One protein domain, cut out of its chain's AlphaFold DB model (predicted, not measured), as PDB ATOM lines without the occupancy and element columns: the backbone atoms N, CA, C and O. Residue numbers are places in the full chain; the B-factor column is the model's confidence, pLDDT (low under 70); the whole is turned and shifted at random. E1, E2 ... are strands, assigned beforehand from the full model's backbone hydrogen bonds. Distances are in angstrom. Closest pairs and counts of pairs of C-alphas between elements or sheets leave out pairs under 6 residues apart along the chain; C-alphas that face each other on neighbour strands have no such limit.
ATOM      1  N   SER A  13      37.979  -2.791 -62.951       87.56
ATOM      2  CA  SER A  13      38.793  -2.143 -61.929       87.56
ATOM      3  C   SER A  13      39.214  -3.187 -60.891       87.56
ATOM      4  O   SER A  13      38.646  -4.280 -60.829       87.56
ATOM      5  N   TRP A  14      40.233  -2.880 -60.096       89.12
ATOM      6  CA  TRP A  14      40.760  -3.806 -59.097       89.12
ATOM      7  C   TRP A  14      40.740  -3.174 -57.716       89.12
ATOM      8  O   TRP A  14      41.246  -2.071 -57.528       89.12
ATOM      9  N   LEU A  15      40.216  -3.894 -56.732       86.62
ATOM     10  CA  LEU A  15      40.359  -3.540 -55.327       86.62
ATOM     11  C   LEU A  15      41.592  -4.261 -54.776       86.62
ATOM     12  O   LEU A  15      41.697  -5.484 -54.887       86.62
ATOM     13  N   ALA A  16      42.539  -3.501 -54.231       88.62
ATOM     14  CA  ALA A  16      43.733  -4.005 -53.563       88.62
ATOM     15  C   ALA A  16      43.501  -3.985 -52.061       88.62
ATOM     16  O   ALA A  16      43.678  -2.961 -51.404       88.62
ATOM     17  N   LEU A  17      43.044  -5.113 -51.544       85.62
ATOM     18  CA  LEU A  17      42.658  -5.245 -50.158       85.62
ATOM     19  C   LEU A  17      43.898  -5.529 -49.315       85.62
ATOM     20  O   LEU A  17      44.612  -6.499 -49.576       85.62
ATOM     21  N   GLN A  18      44.129  -4.694 -48.312       83.62
ATOM     22  CA  GLN A  18      45.115  -4.922 -47.266       83.62
ATOM     23  C   GLN A  18      44.354  -5.304 -45.999       83.62
ATOM     24  O   GLN A  18      43.631  -4.500 -45.414       83.62
ATOM     25  N   ILE A  19      44.426  -6.580 -45.646       78.69
ATOM     26  CA  ILE A  19      43.612  -7.203 -44.612       78.69
ATOM     27  C   ILE A  19      44.499  -7.461 -43.399       78.69
ATOM     28  O   ILE A  19      45.513  -8.153 -43.492       78.69
ATOM     29  N   HIS A  20      44.103  -6.950 -42.240       76.38
ATOM     30  CA  HIS A  20      44.788  -7.229 -40.982       76.38
ATOM     31  C   HIS A  20      43.829  -7.767 -39.920       76.38
ATOM     32  O   HIS A  20      42.646  -7.440 -39.890       76.38
ATOM     33  N   SER A  21      44.344  -8.609 -39.027       68.69
ATOM     34  CA  SER A  21      43.595  -9.040 -37.847       68.69
ATOM     35  C   SER A  21      43.724  -7.991 -36.743       68.69
ATOM     36  O   SER A  21      44.843  -7.596 -36.400       68.69
ATOM     37  N   ALA A  22      42.609  -7.559 -36.141       59.72
ATOM     38  CA  ALA A  22      42.691  -6.823 -34.882       59.72
ATOM     39  C   ALA A  22      42.801  -7.798 -33.707       59.72
ATOM     40  O   ALA A  22      41.820  -8.185 -33.073       59.72
ATOM     41  N   ALA A  23      44.033  -8.133 -33.346       49.22
ATOM     42  CA  ALA A  23      44.329  -8.734 -32.053       49.22
ATOM     43  C   ALA A  23      44.223  -7.660 -30.944       49.22
ATOM     44  O   ALA A  23      45.225  -7.133 -30.462       49.22
ATOM     45  N   GLY A  24      43.003  -7.263 -30.569       40.28
ATOM     46  CA  GLY A  24      42.747  -6.223 -29.565       40.28
ATOM     47  C   GLY A  24      42.196  -6.769 -28.244       40.28
ATOM     48  O   GLY A  24      41.324  -7.628 -28.236       40.28
ATOM     49  N   ARG A  25      42.624  -6.197 -27.105       34.25
ATOM     50  CA  ARG A  25      42.091  -6.467 -25.742       34.25
ATOM     51  C   ARG A  25      40.602  -6.107 -25.547       34.25
ATOM     52  O   ARG A  25      40.076  -6.292 -24.454       34.25
ATOM     53  N   ALA A  26      39.948  -5.564 -26.570       34.00
ATOM     54  CA  ALA A  26      38.557  -5.132 -26.566       34.00
ATOM     55  C   ALA A  26      37.710  -6.061 -27.450       34.00
ATOM     56  O   ALA A  26      37.116  -5.642 -28.437       34.00
ATOM     57  N   SER A  27      37.671  -7.351 -27.126       35.47
ATOM     58  CA  SER A  27      36.643  -8.234 -27.666       35.47
ATOM     59  C   SER A  27      35.350  -7.983 -26.884       35.47
ATOM     60  O   SER A  27      35.214  -8.402 -25.737       35.47
ATOM     61  N   ALA A  28      34.380  -7.296 -27.496       33.44
ATOM     62  CA  ALA A  28      33.023  -7.155 -26.951       33.44
ATOM     63  C   ALA A  28      32.322  -8.520 -26.753       33.44
ATOM     64  O   ALA A  28      31.341  -8.634 -26.018       33.44
ATOM     65  N   ARG A  29      32.869  -9.594 -27.340       36.28
ATOM     66  CA  ARG A  29      32.539 -10.974 -26.984       36.28
ATOM     67  C   ARG A  29      33.364 -11.405 -25.762       36.28
ATOM     68  O   ARG A  29      34.590 -11.441 -25.805       36.28
ATOM     69  N   ARG A  30      32.681 -11.857 -24.702       34.19
ATOM     70  CA  ARG A  30      33.265 -12.649 -23.592       34.19
ATOM     71  C   ARG A  30      33.742 -14.048 -24.029       34.19
ATOM     72  O   ARG A  30      34.068 -14.869 -23.177       34.19
ATOM     73  N   PHE A  31      33.756 -14.320 -25.331       34.84
ATOM     74  CA  PHE A  31      34.236 -15.554 -25.927       34.84
ATOM     75  C   PHE A  31      35.567 -15.260 -26.620       34.84
ATOM     76  O   PHE A  31      35.585 -14.443 -27.545       34.84
ATOM     77  N   PRO A  32      36.677 -15.857 -26.165       39.03
ATOM     78  CA  PRO A  32      37.919 -15.792 -26.914       39.03
ATOM     79  C   PRO A  32      37.732 -16.574 -28.220       39.03
ATOM     80  O   PRO A  32      37.169 -17.667 -28.176       39.03
ATOM     81  N   PRO A  33      38.273 -16.139 -29.361       43.88
ATOM     82  CA  PRO A  33      39.072 -17.067 -30.119       43.88
ATOM     83  C   PRO A  33      40.449 -17.120 -29.446       43.88
ATOM     84  O   PRO A  33      41.074 -16.093 -29.163       43.88
ATOM     85  N   ASN A  34      40.924 -18.329 -29.144       48.75
ATOM     86  CA  ASN A  34      42.300 -18.528 -28.672       48.75
ATOM     87  C   ASN A  34      43.323 -18.277 -29.804       48.75
ATOM     88  O   ASN A  34      44.521 -18.208 -29.531       48.75
ATOM     89  N   SER A  35      42.852 -18.107 -31.052       55.88
ATOM     90  CA  SER A  35      43.627 -17.648 -32.208       55.88
ATOM     91  C   SER A  35      43.155 -16.259 -32.662       55.88
ATOM     92  O   SER A  35      42.026 -16.134 -33.125       55.88
ATOM     93  N   PRO A  36      43.990 -15.208 -32.574       61.72
ATOM     94  CA  PRO A  36      43.631 -13.888 -33.095       61.72
ATOM     95  C   PRO A  36      43.624 -13.843 -34.628       61.72
ATOM     96  O   PRO A  36      43.000 -12.969 -35.218       61.72
ATOM     97  N   GLU A  37      44.338 -14.750 -35.292       76.62
ATOM     98  CA  GLU A  37      44.358 -14.825 -36.749       76.62
ATOM     99  C   GLU A  37      43.226 -15.730 -37.250       76.62
ATOM    100  O   GLU A  37      43.022 -16.814 -36.683       76.62
ATOM    101  N   PRO A  38      42.493 -15.315 -38.300       77.31
ATOM    102  CA  PRO A  38      41.489 -16.167 -38.903       77.31
ATOM    103  C   PRO A  38      42.150 -17.336 -39.636       77.31
ATOM    104  O   PRO A  38      43.268 -17.242 -40.128       77.31
ATOM    105  N   LEU A  39      41.431 -18.443 -39.736       80.00
ATOM    106  CA  LEU A  39      41.748 -19.571 -40.603       80.00
ATOM    107  C   LEU A  39      41.447 -19.210 -42.065       80.00
ATOM    108  O   LEU A  39      42.237 -19.492 -42.963       80.00
ATOM    109  N   TRP A  40      40.310 -18.547 -42.287       83.38
ATOM    110  CA  TRP A  40      39.810 -18.166 -43.607       83.38
ATOM    111  C   TRP A  40      39.253 -16.752 -43.601       83.38
ATOM    112  O   TRP A  40      38.707 -16.299 -42.596       83.38
ATOM    113  N   VAL A  41      39.336 -16.083 -44.746       84.44
ATOM    114  CA  VAL A  41      38.682 -14.799 -45.003       84.44
ATOM    115  C   VAL A  41      37.840 -14.924 -46.263       84.44
ATOM    116  O   VAL A  41      38.285 -15.474 -47.264       84.44
ATOM    117  N   ASN A  42      36.626 -14.395 -46.208       85.88
ATOM    118  CA  ASN A  42      35.717 -14.253 -47.329       85.88
ATOM    119  C   ASN A  42      35.374 -12.772 -47.520       85.88
ATOM    120  O   ASN A  42      34.899 -12.118 -46.590       85.88
ATOM    121  N   VAL A  43      35.591 -12.259 -48.726       87.44
ATOM    122  CA  VAL A  43      35.272 -10.889 -49.114       87.44
ATOM    123  C   VAL A  43      34.161 -10.892 -50.148       87.44
ATOM    124  O   VAL A  43      34.308 -11.453 -51.230       87.44
ATOM    125  N   ARG A  44      33.063 -10.202 -49.841       87.25
ATOM    126  CA  ARG A  44      31.930  -9.995 -50.748       87.25
ATOM    127  C   ARG A  44      31.833  -8.522 -51.112       87.25
ATOM    128  O   ARG A  44      31.890  -7.666 -50.236       87.25
ATOM    129  N   VAL A  45      31.654  -8.215 -52.389       87.50
ATOM    130  CA  VAL A  45      31.502  -6.838 -52.872       87.50
ATOM    131  C   VAL A  45      30.119  -6.663 -53.476       87.50
ATOM    132  O   VAL A  45      29.712  -7.453 -54.321       87.50
ATOM    133  N   PHE A  46      29.402  -5.620 -53.075       84.06
ATOM    134  CA  PHE A  46      28.054  -5.293 -53.546       84.06
ATOM    135  C   PHE A  46      28.039  -3.909 -54.171       84.06
ATOM    136  O   PHE A  46      28.883  -3.073 -53.854       84.06
ATOM    137  N   ARG A  47      27.061  -3.630 -55.028       83.56
ATOM    138  CA  ARG A  47      26.780  -2.249 -55.425       83.56
ATOM    139  C   ARG A  47      25.830  -1.623 -54.417       83.56
ATOM    140  O   ARG A  47      24.859  -2.261 -54.019       83.56
ATOM    141  N   SER A  48      26.068  -0.370 -54.046       76.00
ATOM    142  CA  SER A  48      25.202   0.343 -53.100       76.00
ATOM    143  C   SER A  48      23.764   0.537 -53.600       76.00
ATOM    144  O   SER A  48      22.863   0.738 -52.790       76.00
ATOM    145  N   ASP A  49      23.533   0.450 -54.913       74.06
ATOM    146  CA  ASP A  49      22.219   0.567 -55.550       74.06
ATOM    147  C   ASP A  49      21.510  -0.781 -55.798       74.06
ATOM    148  O   ASP A  49      20.392  -0.787 -56.310       74.06
ATOM    149  N   ASP A  50      22.124  -1.907 -55.416       76.31
ATOM    150  CA  ASP A  50      21.575  -3.260 -55.589       76.31
ATOM    151  C   ASP A  50      21.999  -4.196 -54.440       76.31
ATOM    152  O   ASP A  50      22.710  -5.182 -54.626       76.31
ATOM    153  N   LEU A  51      21.595  -3.851 -53.212       62.72
ATOM    154  CA  LEU A  51      22.000  -4.577 -51.996       62.72
ATOM    155  C   LEU A  51      21.349  -5.953 -51.837       62.72
ATOM    156  O   LEU A  51      21.926  -6.831 -51.205       62.72
ATOM    157  N   LEU A  52      20.150  -6.136 -52.395       58.94
ATOM    158  CA  LEU A  52      19.434  -7.417 -52.373       58.94
ATOM    159  C   LEU A  52      19.838  -8.328 -53.545       58.94
ATOM    160  O   LEU A  52      19.406  -9.481 -53.609       58.94
ATOM    161  N   GLY A  53      20.637  -7.807 -54.480       63.88
ATOM    162  CA  GLY A  53      21.206  -8.546 -55.594       63.88
ATOM    163  C   GLY A  53      22.403  -9.415 -55.192       63.88
ATOM    164  O   GLY A  53      22.893  -9.360 -54.060       63.88
ATOM    165  N   PRO A  54      22.900 -10.258 -56.115       77.88
ATOM    166  CA  PRO A  54      24.113 -11.026 -55.878       77.88
ATOM    167  C   PRO A  54      25.326 -10.100 -55.723       77.88
ATOM    168  O   PRO A  54      25.408  -9.041 -56.347       77.88
ATOM    169  N   ALA A  55      26.311 -10.539 -54.938       85.88
ATOM    170  CA  ALA A  55      27.598  -9.862 -54.867       85.88
ATOM    171  C   ALA A  55      28.228  -9.775 -56.271       85.88
ATOM    172  O   ALA A  55      28.234 -10.751 -57.024       85.88
ATOM    173  N   VAL A  56      28.777  -8.610 -56.617       90.50
ATOM    174  CA  VAL A  56      29.510  -8.406 -57.876       90.50
ATOM    175  C   VAL A  56      30.863  -9.110 -57.879       90.50
ATOM    176  O   VAL A  56      31.400  -9.384 -58.948       90.50
ATOM    177  N   ALA A  57      31.400  -9.399 -56.693       91.94
ATOM    178  CA  ALA A  57      32.574 -10.232 -56.494       91.94
ATOM    179  C   ALA A  57      32.470 -10.958 -55.150       91.94
ATOM    180  O   ALA A  57      31.919 -10.419 -54.186       91.94
ATOM    181  N   ASN A  58      32.994 -12.179 -55.096       91.31
ATOM    182  CA  ASN A  58      33.045 -12.995 -53.893       91.31
ATOM    183  C   ASN A  58      34.337 -13.810 -53.925       91.31
ATOM    184  O   ASN A  58      34.468 -14.684 -54.775       91.31
ATOM    185  N   GLU A  59      35.264 -13.499 -53.028       92.50
ATOM    186  CA  GLU A  59      36.583 -14.125 -52.971       92.50
ATOM    187  C   GLU A  59      36.802 -14.738 -51.591       92.50
ATOM    188  O   GLU A  59      36.538 -14.104 -50.567       92.50
ATOM    189  N   ASP A  60      37.298 -15.965 -51.556       91.06
ATOM    190  CA  ASP A  60      37.696 -16.668 -50.344       91.06
ATOM    191  C   ASP A  60      39.188 -17.006 -50.378       91.06
ATOM    192  O   ASP A  60      39.758 -17.316 -51.424       91.06
ATOM    193  N   ALA A  61      39.843 -16.908 -49.225       90.56
ATOM    194  CA  ALA A  61      41.246 -17.259 -49.087       90.56
ATOM    195  C   ALA A  61      41.554 -17.831 -47.705       90.56
ATOM    196  O   ALA A  61      41.084 -17.330 -46.679       90.56
ATOM    197  N   GLU A  62      42.405 -18.853 -47.686       91.69
ATOM    198  CA  GLU A  62      43.003 -19.360 -46.458       91.69
ATOM    199  C   GLU A  62      44.071 -18.371 -45.986       91.69
ATOM    200  O   GLU A  62      45.026 -18.081 -46.715       91.69
ATOM    201  N   TRP A  63      43.942 -17.878 -44.755       88.94
ATOM    202  CA  TRP A  63      44.785 -16.806 -44.216       88.94
ATOM    203  C   TRP A  63      46.281 -17.112 -44.302       88.94
ATOM    204  O   TRP A  63      47.086 -16.257 -44.672       88.94
ATOM    205  N   ALA A  64      46.657 -18.360 -44.007       89.69
ATOM    206  CA  ALA A  64      48.044 -18.815 -44.036       89.69
ATOM    207  C   ALA A  64      48.668 -18.764 -45.440       89.69
ATOM    208  O   ALA A  64      49.889 -18.664 -45.564       89.69
ATOM    209  N   THR A  65      47.840 -18.826 -46.485       91.81
ATOM    210  CA  THR A  65      48.274 -18.867 -47.889       91.81
ATOM    211  C   THR A  65      48.302 -17.492 -48.550       91.81
ATOM    212  O   THR A  65      48.911 -17.337 -49.608       91.81
ATOM    213  N   MET A  66      47.667 -16.492 -47.934       92.06
ATOM    214  CA  MET A  66      47.620 -15.136 -48.464       92.06
ATOM    215  C   MET A  66      49.012 -14.508 -48.487       92.06
ATOM    216  O   MET A  66      49.787 -14.631 -47.532       92.06
ATOM    217  N   GLU A  67      49.306 -13.779 -49.563       93.56
ATOM    218  CA  GLU A  67      50.525 -12.983 -49.663       93.56
ATOM    219  C   GLU A  67      50.572 -11.958 -48.525       93.56
ATOM    220  O   GLU A  67      49.552 -11.377 -48.152       93.56
ATOM    221  N   THR A  68      51.754 -11.755 -47.950       90.62
ATOM    222  CA  THR A  68      51.974 -10.748 -46.912       90.62
ATOM    223  C   THR A  68      52.712  -9.573 -47.520       90.62
ATOM    224  O   THR A  68      53.775  -9.746 -48.116       90.62
ATOM    225  N   ASP A  69      52.171  -8.379 -47.323       86.38
ATOM    226  CA  ASP A  69      52.855  -7.138 -47.629       86.38
ATOM    227  C   ASP A  69      54.111  -7.014 -46.740       86.38
ATOM    228  O   ASP A  69      53.998  -7.042 -45.509       86.38
ATOM    229  N   PRO A  70      55.314  -6.917 -47.328       83.50
ATOM    230  CA  PRO A  70      56.563  -6.968 -46.574       83.50
ATOM    231  C   PRO A  70      56.793  -5.739 -45.683       83.50
ATOM    232  O   PRO A  70      57.566  -5.832 -44.730       83.50
ATOM    233  N   ASP A  71      56.141  -4.612 -45.979       82.56
ATOM    234  CA  ASP A  71      56.354  -3.344 -45.282       82.56
ATOM    235  C   ASP A  71      55.378  -3.178 -44.111       82.56
ATOM    236  O   ASP A  71      55.748  -2.700 -43.036       82.56
ATOM    237  N   SER A  72      54.128  -3.590 -44.307       75.25
ATOM    238  CA  SER A  72      53.039  -3.423 -43.341       75.25
ATOM    239  C   SER A  72      52.712  -4.693 -42.552       75.25
ATOM    240  O   SER A  72      52.050  -4.616 -41.517       75.25
ATOM    241  N   GLY A  73      53.154  -5.864 -43.024       82.75
ATOM    242  CA  GLY A  73      52.805  -7.166 -42.449       82.75
ATOM    243  C   GLY A  73      51.347  -7.580 -42.679       82.75
ATOM    244  O   GLY A  73      50.907  -8.589 -42.127       82.75
ATOM    245  N   GLN A  74      50.587  -6.819 -43.472       83.06
ATOM    246  CA  GLN A  74      49.178  -7.088 -43.755       83.06
ATOM    247  C   GLN A  74      49.020  -8.176 -44.822       83.06
ATOM    248  O   GLN A  74      49.900  -8.376 -45.659       83.06
ATOM    249  N   ARG A  75      47.893  -8.893 -44.810       88.00
ATOM    250  CA  ARG A  75      47.568  -9.881 -45.843       88.00
ATOM    251  C   ARG A  75      46.972  -9.195 -47.061       88.00
ATOM    252  O   ARG A  75      46.093  -8.349 -46.936       88.00
ATOM    253  N   LEU A  76      47.424  -9.579 -48.242       89.81
ATOM    254  CA  LEU A  76      47.000  -8.989 -49.500       89.81
ATOM    255  C   LEU A  76      45.956  -9.872 -50.180       89.81
ATOM    256  O   LEU A  76      46.117 -11.087 -50.295       89.81
ATOM    257  N   MET A  77      44.894  -9.241 -50.671       92.06
ATOM    258  CA  MET A  77      43.909  -9.860 -51.553       92.06
ATOM    259  C   MET A  77      43.559  -8.894 -52.679       92.06
ATOM    260  O   MET A  77      43.488  -7.682 -52.487       92.06
ATOM    261  N   ARG A  78      43.333  -9.425 -53.879       91.75
ATOM    262  CA  ARG A  78      42.976  -8.624 -55.044       91.75
ATOM    263  C   ARG A  78      41.637  -9.085 -55.596       91.75
ATOM    264  O   ARG A  78      41.512 -10.234 -55.994       91.75
ATOM    265  N   VAL A  79      40.681  -8.165 -55.670       92.31
ATOM    266  CA  VAL A  79      39.315  -8.451 -56.124       92.31
ATOM    267  C   VAL A  79      39.032  -7.683 -57.408       92.31
ATOM    268  O   VAL A  79      39.255  -6.471 -57.475       92.31
ATOM    269  N   ALA A  80      38.568  -8.378 -58.444       91.62
ATOM    270  CA  ALA A  80      38.134  -7.746 -59.687       91.62
ATOM    271  C   ALA A  80      36.697  -7.242 -59.538       91.62
ATOM    272  O   ALA A  80      35.816  -7.999 -59.141       91.62
ATOM    273  N   VAL A  81      36.441  -5.987 -59.902       90.81
ATOM    274  CA  VAL A  81      35.087  -5.419 -59.934       90.81
ATOM    275  C   VAL A  81      34.850  -4.694 -61.257       90.81
ATOM    276  O   VAL A  81      35.803  -4.206 -61.871       90.81
ATOM    277  N   PRO A  82      33.602  -4.588 -61.738       90.38
ATOM    278  CA  PRO A  82      33.306  -3.724 -62.874       90.38
ATOM    279  C   PRO A  82      33.704  -2.273 -62.568       90.38
ATOM    280  O   PRO A  82      33.587  -1.814 -61.436       90.38
ATOM    281  N   ALA A  83      34.157  -1.513 -63.554       87.88
ATOM    282  CA  ALA A  83      34.498  -0.111 -63.329       87.88
ATOM    283  C   ALA A  83      33.248   0.752 -63.043       87.88
ATOM    284  O   ALA A  83      32.227   0.623 -63.723       87.88
ATOM    285  N   ASN A  84      33.337   1.696 -62.097       82.31
ATOM    286  CA  ASN A  84      32.331   2.746 -61.871       82.31
ATOM    287  C   ASN A  84      32.419   3.820 -62.975       82.31
ATOM    288  O   ASN A  84      32.720   4.974 -62.687       82.31
ATOM    289  N   GLN A  85      32.214   3.447 -64.247       71.12
ATOM    290  CA  GLN A  85      32.273   4.329 -65.429       71.12
ATOM    291  C   GLN A  85      31.222   5.459 -65.358       71.12
ATOM    292  O   GLN A  85      30.173   5.365 -65.987       71.12
ATOM    293  N   GLU A  86      31.469   6.500 -64.558       61.62
ATOM    294  CA  GLU A  86      30.575   7.661 -64.364       61.62
ATOM    295  C   GLU A  86      29.192   7.305 -63.785       61.62
ATOM    296  O   GLU A  86      28.218   8.045 -63.927       61.62
ATOM    297  N   ARG A  87      29.092   6.153 -63.116       67.31
ATOM    298  CA  ARG A  87      27.854   5.693 -62.476       67.31
ATOM    299  C   ARG A  87      27.768   6.204 -61.038       67.31
ATOM    300  O   ARG A  87      28.756   6.174 -60.311       67.31
ATOM    301  N   ASN A  88      26.568   6.607 -60.618       74.06
ATOM    302  CA  ASN A  88      26.282   7.124 -59.273       74.06
ATOM    303  C   ASN A  88      26.062   5.997 -58.247       74.06
ATOM    304  O   ASN A  88      25.026   5.952 -57.589       74.06
ATOM    305  N   TYR A  89      27.008   5.069 -58.136       76.00
ATOM    306  CA  TYR A  89      27.018   4.083 -57.056       76.00
ATOM    307  C   TYR A  89      28.442   3.847 -56.569       76.00
ATOM    308  O   TYR A  89      29.410   4.056 -57.302       76.00
ATOM    309  N   GLU A  90      28.546   3.363 -55.340       81.88
ATOM    310  CA  GLU A  90      29.787   2.918 -54.716       81.88
ATOM    311  C   GLU A  90      29.750   1.397 -54.571       81.88
ATOM    312  O   GLU A  90      28.678   0.783 -54.547       81.88
ATOM    313  N   TYR A  91      30.921   0.782 -54.472       82.75
ATOM    314  CA  TYR A  91      31.031  -0.599 -54.037       82.75
ATOM    315  C   TYR A  91      31.075  -0.669 -52.518       82.75
ATOM    316  O   TYR A  91      31.868   0.025 -51.882       82.75
ATOM    317  N   LEU A  92      30.238  -1.532 -51.954       82.50
ATOM    318  CA  LEU A  92      30.250  -1.883 -50.544       82.50
ATOM    319  C   LEU A  92      31.026  -3.183 -50.380       82.50
ATOM    320  O   LEU A  92      30.636  -4.212 -50.933       82.50
ATOM    321  N   VAL A  93      32.120  -3.139 -49.631       79.81
ATOM    322  CA  VAL A  93      32.948  -4.314 -49.345       79.81
ATOM    323  C   VAL A  93      32.521  -4.882 -47.998       79.81
ATOM    324  O   VAL A  93      32.417  -4.144 -47.024       79.81
ATOM    325  N   ARG A  94      32.255  -6.187 -47.945       79.31
ATOM    326  CA  ARG A  94      31.992  -6.955 -46.727       79.31
ATOM    327  C   ARG A  94      33.094  -7.969 -46.524       79.31
ATOM    328  O   ARG A  94      33.545  -8.588 -47.485       79.31
ATOM    329  N   VAL A  95      33.476  -8.169 -45.272       76.62
ATOM    330  CA  VAL A  95      34.470  -9.168 -44.887       76.62
ATOM    331  C   VAL A  95      33.856 -10.072 -43.841       76.62
ATOM    332  O   VAL A  95      33.291  -9.614 -42.856       76.62
ATOM    333  N   SER A  96      33.992 -11.365 -44.059       76.44
ATOM    334  CA  SER A  96      33.711 -12.392 -43.069       76.44
ATOM    335  C   SER A  96      34.962 -13.231 -42.882       76.44
ATOM    336  O   SER A  96      35.765 -13.367 -43.802       76.44
ATOM    337  N   SER A  97      35.163 -13.763 -41.690       74.25
ATOM    338  CA  SER A  97      36.309 -14.599 -41.379       74.25
ATOM    339  C   SER A  97      35.881 -15.831 -40.595       74.25
ATOM    340  O   SER A  97      34.812 -15.864 -39.992       74.25
ATOM    341  N   VAL A  98      36.691 -16.880 -40.647       76.00
ATOM    342  CA  VAL A  98      36.511 -18.074 -39.823       76.00
ATOM    343  C   VAL A  98      37.648 -18.111 -38.824       76.00
ATOM    344  O   VAL A  98      38.802 -18.108 -39.239       76.00
ATOM    345  N   VAL A  99      37.345 -18.162 -37.534       73.25
ATOM    346  CA  VAL A  99      38.328 -18.183 -36.443       73.25
ATOM    347  C   VAL A  99      38.208 -19.478 -35.639       73.25
ATOM    348  O   VAL A  99      37.129 -20.064 -35.549       73.25
ATOM    349  N   ASP A 100      39.317 -19.936 -35.059       68.38
ATOM    350  CA  ASP A 100      39.322 -21.081 -34.140       68.38
ATOM    351  C   ASP A 100      38.769 -20.651 -32.769       68.38
ATOM    352  O   ASP A 100      39.246 -19.682 -32.169       68.38
ATOM    353  N   ASP A 101      37.770 -21.376 -32.263       61.69
ATOM    354  CA  ASP A 101      37.154 -21.128 -30.953       61.69
ATOM    355  C   ASP A 101      38.031 -21.548 -29.765       61.69
ATOM    356  O   ASP A 101      37.686 -21.338 -28.601       61.69
ATOM    357  N   GLY A 102      39.194 -22.132 -30.046       62.25
ATOM    358  CA  GLY A 102      40.155 -22.595 -29.068       62.25
ATOM    359  C   GLY A 102      39.845 -23.957 -28.456       62.25
ATOM    360  O   GLY A 102      40.610 -24.421 -27.608       62.25
ATOM    361  N   SER A 103      38.750 -24.590 -28.876       62.38
ATOM    362  CA  SER A 103      38.341 -25.953 -28.535       62.38
ATOM    363  C   SER A 103      38.402 -26.908 -29.737       62.38
ATOM    364  O   SER A 103      38.007 -28.070 -29.626       62.38
ATOM    365  N   GLY A 104      38.954 -26.440 -30.866       61.84
ATOM    366  CA  GLY A 104      39.012 -27.168 -32.134       61.84
ATOM    367  C   GLY A 104      37.746 -27.018 -32.981       61.84
ATOM    368  O   GLY A 104      37.592 -27.738 -33.969       61.84
ATOM    369  N   GLY A 105      36.836 -26.118 -32.594       60.69
ATOM    370  CA  GLY A 105      35.696 -25.690 -33.391       60.69
ATOM    371  C   GLY A 105      36.014 -24.428 -34.196       60.69
ATOM    372  O   GLY A 105      36.918 -23.660 -33.875       60.69
ATOM    373  N   ALA A 106      35.257 -24.218 -35.271       63.03
ATOM    374  CA  ALA A 106      35.370 -23.043 -36.125       63.03
ATOM    375  C   ALA A 106      34.151 -22.136 -35.925       63.03
ATOM    376  O   ALA A 106      33.009 -22.592 -36.016       63.03
ATOM    377  N   LEU A 107      34.393 -20.850 -35.682       60.97
ATOM    378  CA  LEU A 107      33.368 -19.816 -35.589       60.97
ATOM    379  C   LEU A 107      33.453 -18.910 -36.808       60.97
ATOM    380  O   LEU A 107      34.539 -18.493 -37.201       60.97
ATOM    381  N   VAL A 108      32.300 -18.581 -37.381       65.38
ATOM    382  CA  VAL A 108      32.216 -17.555 -38.420       65.38
ATOM    383  C   VAL A 108      32.044 -16.197 -37.740       65.38
ATOM    384  O   VAL A 108      31.102 -15.997 -36.970       65.38
ATOM    385  N   ASP A 109      32.955 -15.275 -38.025       61.53
ATOM    386  CA  ASP A 109      32.851 -13.861 -37.683       61.53
ATOM    387  C   ASP A 109      32.495 -13.074 -38.946       61.53
ATOM    388  O   ASP A 109      33.330 -12.845 -39.819       61.53
ATOM    389  N   GLU A 110      31.224 -12.710 -39.091       57.50
ATOM    390  CA  GLU A 110      30.767 -11.884 -40.207       57.50
ATOM    391  C   GLU A 110      30.752 -10.413 -39.787       57.50
ATOM    392  O   GLU A 110      29.978 -10.017 -38.914       57.50
ATOM    393  N   CYS A 111      31.584  -9.589 -40.427       55.34
ATOM    394  CA  CYS A 111      31.460  -8.140 -40.342       55.34
ATOM    395  C   CYS A 111      30.485  -7.646 -41.424       55.34
ATOM    396  O   CYS A 111      30.372  -8.231 -42.506       55.34
ATOM    397  N   GLY A 112      29.780  -6.546 -41.140       54.41
ATOM    398  CA  GLY A 112      28.944  -5.847 -42.121       54.41
ATOM    399  C   GLY A 112      29.762  -5.191 -43.246       54.41
ATOM    400  O   GLY A 112      30.789  -5.702 -43.692       54.41
ATOM    401  N   VAL A 113      29.315  -4.034 -43.734       58.72
ATOM    402  CA  VAL A 113      30.095  -3.257 -44.713       58.72
ATOM    403  C   VAL A 113      31.313  -2.645 -44.020       58.72
ATOM    404  O   VAL A 113      31.180  -1.859 -43.087       58.72
ATOM    405  N   THR A 114      32.502  -3.023 -44.475       63.53
ATOM    406  CA  THR A 114      33.797  -2.605 -43.929       63.53
ATOM    407  C   THR A 114      34.434  -1.474 -44.735       63.53
ATOM    408  O   THR A 114      35.267  -0.752 -44.195       63.53
ATOM    409  N   ALA A 115      34.024  -1.274 -45.994       65.56
ATOM    410  CA  ALA A 115      34.481  -0.152 -46.813       65.56
ATOM    411  C   ALA A 115      33.473   0.268 -47.894       65.56
ATOM    412  O   ALA A 115      32.701  -0.548 -48.404       65.56
ATOM    413  N   HIS A 116      33.559   1.545 -48.275       77.00
ATOM    414  CA  HIS A 116      32.885   2.159 -49.420       77.00
ATOM    415  C   HIS A 116      33.938   2.581 -50.438       77.00
ATOM    416  O   HIS A 116      34.882   3.293 -50.088       77.00
ATOM    417  N   VAL A 117      33.810   2.130 -51.686       81.31
ATOM    418  CA  VAL A 117      34.869   2.307 -52.684       81.31
ATOM    419  C   VAL A 117      34.301   2.708 -54.037       81.31
ATOM    420  O   VAL A 117      33.420   2.052 -54.586       81.31
ATOM    421  N   VAL A 118      34.864   3.761 -54.623       86.25
ATOM    422  CA  VAL A 118      34.706   4.065 -56.047       86.25
ATOM    423  C   VAL A 118      35.874   3.421 -56.784       86.25
ATOM    424  O   VAL A 118      37.025   3.668 -56.432       86.25
ATOM    425  N   ALA A 119      35.590   2.610 -57.803       86.81
ATOM    426  CA  ALA A 119      36.577   1.856 -58.567       86.81
ATOM    427  C   ALA A 119      36.607   2.321 -60.040       86.81
ATOM    428  O   ALA A 119      35.899   1.771 -60.891       86.81
ATOM    429  N   PRO A 120      37.397   3.360 -60.383       84.75
ATOM    430  CA  PRO A 120      37.491   3.849 -61.754       84.75
ATOM    431  C   PRO A 120      38.132   2.819 -62.691       84.75
ATOM    432  O   PRO A 120      38.905   1.953 -62.268       84.75
ATOM    433  N   ALA A 121      37.833   2.936 -63.983       86.31
ATOM    434  CA  ALA A 121      38.340   2.033 -65.012       86.31
ATOM    435  C   ALA A 121      39.872   1.960 -65.027       86.31
ATOM    436  O   ALA A 121      40.550   2.986 -65.040       86.31
ATOM    437  N   GLY A 122      40.410   0.735 -65.047       80.00
ATOM    438  CA  GLY A 122      41.849   0.487 -65.163       80.00
ATOM    439  C   GLY A 122      42.685   0.879 -63.940       80.00
ATOM    440  O   GLY A 122      43.911   0.799 -64.011       80.00
ATOM    441  N   LEU A 123      42.057   1.289 -62.832       82.00
ATOM    442  CA  LEU A 123      42.758   1.622 -61.595       82.00
ATOM    443  C   LEU A 123      42.757   0.460 -60.603       82.00
ATOM    444  O   LEU A 123      41.883  -0.408 -60.613       82.00
ATOM    445  N   GLN A 124      43.767   0.478 -59.740       84.56
ATOM    446  CA  GLN A 124      43.842  -0.349 -58.549       84.56
ATOM    447  C   GLN A 124      43.582   0.552 -57.341       84.56
ATOM    448  O   GLN A 124      44.308   1.524 -57.135       84.56
ATOM    449  N   VAL A 125      42.532   0.258 -56.580       81.88
ATOM    450  CA  VAL A 125      42.105   1.070 -55.438       81.88
ATOM    451  C   VAL A 125      42.479   0.352 -54.143       81.88
ATOM    452  O   VAL A 125      41.993  -0.761 -53.931       81.88
ATOM    453  N   PRO A 126      43.351   0.928 -53.297       79.88
ATOM    454  CA  PRO A 126      43.692   0.332 -52.014       79.88
ATOM    455  C   PRO A 126      42.501   0.403 -51.055       79.88
ATOM    456  O   PRO A 126      41.825   1.427 -50.972       79.88
ATOM    457  N   VAL A 127      42.255  -0.687 -50.333       76.44
ATOM    458  CA  VAL A 127      41.202  -0.788 -49.318       76.44
ATOM    459  C   VAL A 127      41.784  -1.491 -48.103       76.44
ATOM    460  O   VAL A 127      42.184  -2.648 -48.192       76.44
ATOM    461  N   GLU A 128      41.829  -0.808 -46.969       77.25
ATOM    462  CA  GLU A 128      42.244  -1.421 -45.710       77.25
ATOM    463  C   GLU A 128      41.038  -2.057 -45.024       77.25
ATOM    464  O   GLU A 128      39.980  -1.439 -44.898       77.25
ATOM    465  N   LEU A 129      41.189  -3.311 -44.609       72.69
ATOM    466  CA  LEU A 129      40.128  -4.135 -44.047       72.69
ATOM    467  C   LEU A 129      40.611  -4.818 -42.771       72.69
ATOM    468  O   LEU A 129      41.775  -5.203 -42.654       72.69
ATOM    469  N   VAL A 130      39.689  -5.027 -41.835       69.75
ATOM    470  CA  VAL A 130      39.990  -5.630 -40.534       69.75
ATOM    471  C   VAL A 130      39.120  -6.865 -40.321       69.75
ATOM    472  O   VAL A 130      37.910  -6.789 -40.516       69.75
ATOM    473  N   THR A 131      39.715  -7.996 -39.930       62.38
ATOM    474  CA  THR A 131      39.004  -9.279 -39.712       62.38
ATOM    475  C   THR A 131      38.516  -9.493 -38.274       62.38
ATOM    476  O   THR A 131      37.946 -10.534 -37.980       62.38
TER     477      THR A 131
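This is residues 13 to 131 of the 208 residues of an uncharacterized protein of Deltaproteobacteria bacterium (UniProt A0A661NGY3). The domain is a sandwich of two strongly twisted sheets face to face, four strands E3, E2, E5 and E6 in one layer and three strands E4, E1 and E7 in the other, their strands crossing at 34 degrees. The chain changes from one layer to the other at four links, the long ones E1 to E2 and E3 to E4 and the short ones E4 to E5 and E6 to E7, and residues 25 to 30 of the link between E1 and E2 stick out from the body. The printed part has 119 residues with seven named strands, E1 to E7 along the chain, and no named helix; it is all strand by class, though under half of the residues, 59, are in named elements. The larger sheet is antiparallel, in the order E3, E2, E5, E6, and the smaller one is mixed, in the order E4, E1, E7. The whole is compact, with a radius of gyration of the C-alphas of 15.1 A and spans of 49 by 35 by 22 A.

In the larger sheet, E2, residues 40 to 47, and E5, residues 91 to 100, are the inner strands; they are antiparallel neighbours at 162 degrees, with N 42 and O 96 at 2.8 A, within hydrogen-bond range. E3, residues 57 to 62, forms a hairpin with E2, with N 43 and O 59 at 2.8 A. E6, residues 106 to 117, forms a hairpin with E5 through a tight link, with N 97 and O 109 at 2.8 A. In the other sheet, E1, residues 13 to 20, is the inner strand. E4, residues 75 to 82, is its antiparallel neighbour, with N 15 and O 79 at 2.8 A. E7, residues 124 to 130, is its parallel neighbour, with N 18 and O 127 at 2.8 A. Between the sheets, the closest C-alphas of E3 and E4 are those of Ala 57 and Val 81, 6.4 A apart. The closest of E6 and E7 are those of Thr 114 and Leu 129, 6.5 A apart. E2 and E4 are near each other, with 10 pairs of C-alphas within 10 A, while E1 and E5 are apart.

E6 is 30.3 A from first to last C-alpha and E5 29.7 A. E1 begins with C-alpha 13 at (38.793, -2.143, -61.929). E7 ends with C-alpha 130 at (39.990, -5.630, -40.534).

The C-alphas farthest apart are those of Glu 86 and Ser 103, 49.7 A. The links E1 to E2 and E3 to E4 are long, with 19 and 12 residues. The printed part has no cut. Its mean pLDDT is 74.3, and 39 residues are under 70, among them residues 21 to 36 and 100 to 115.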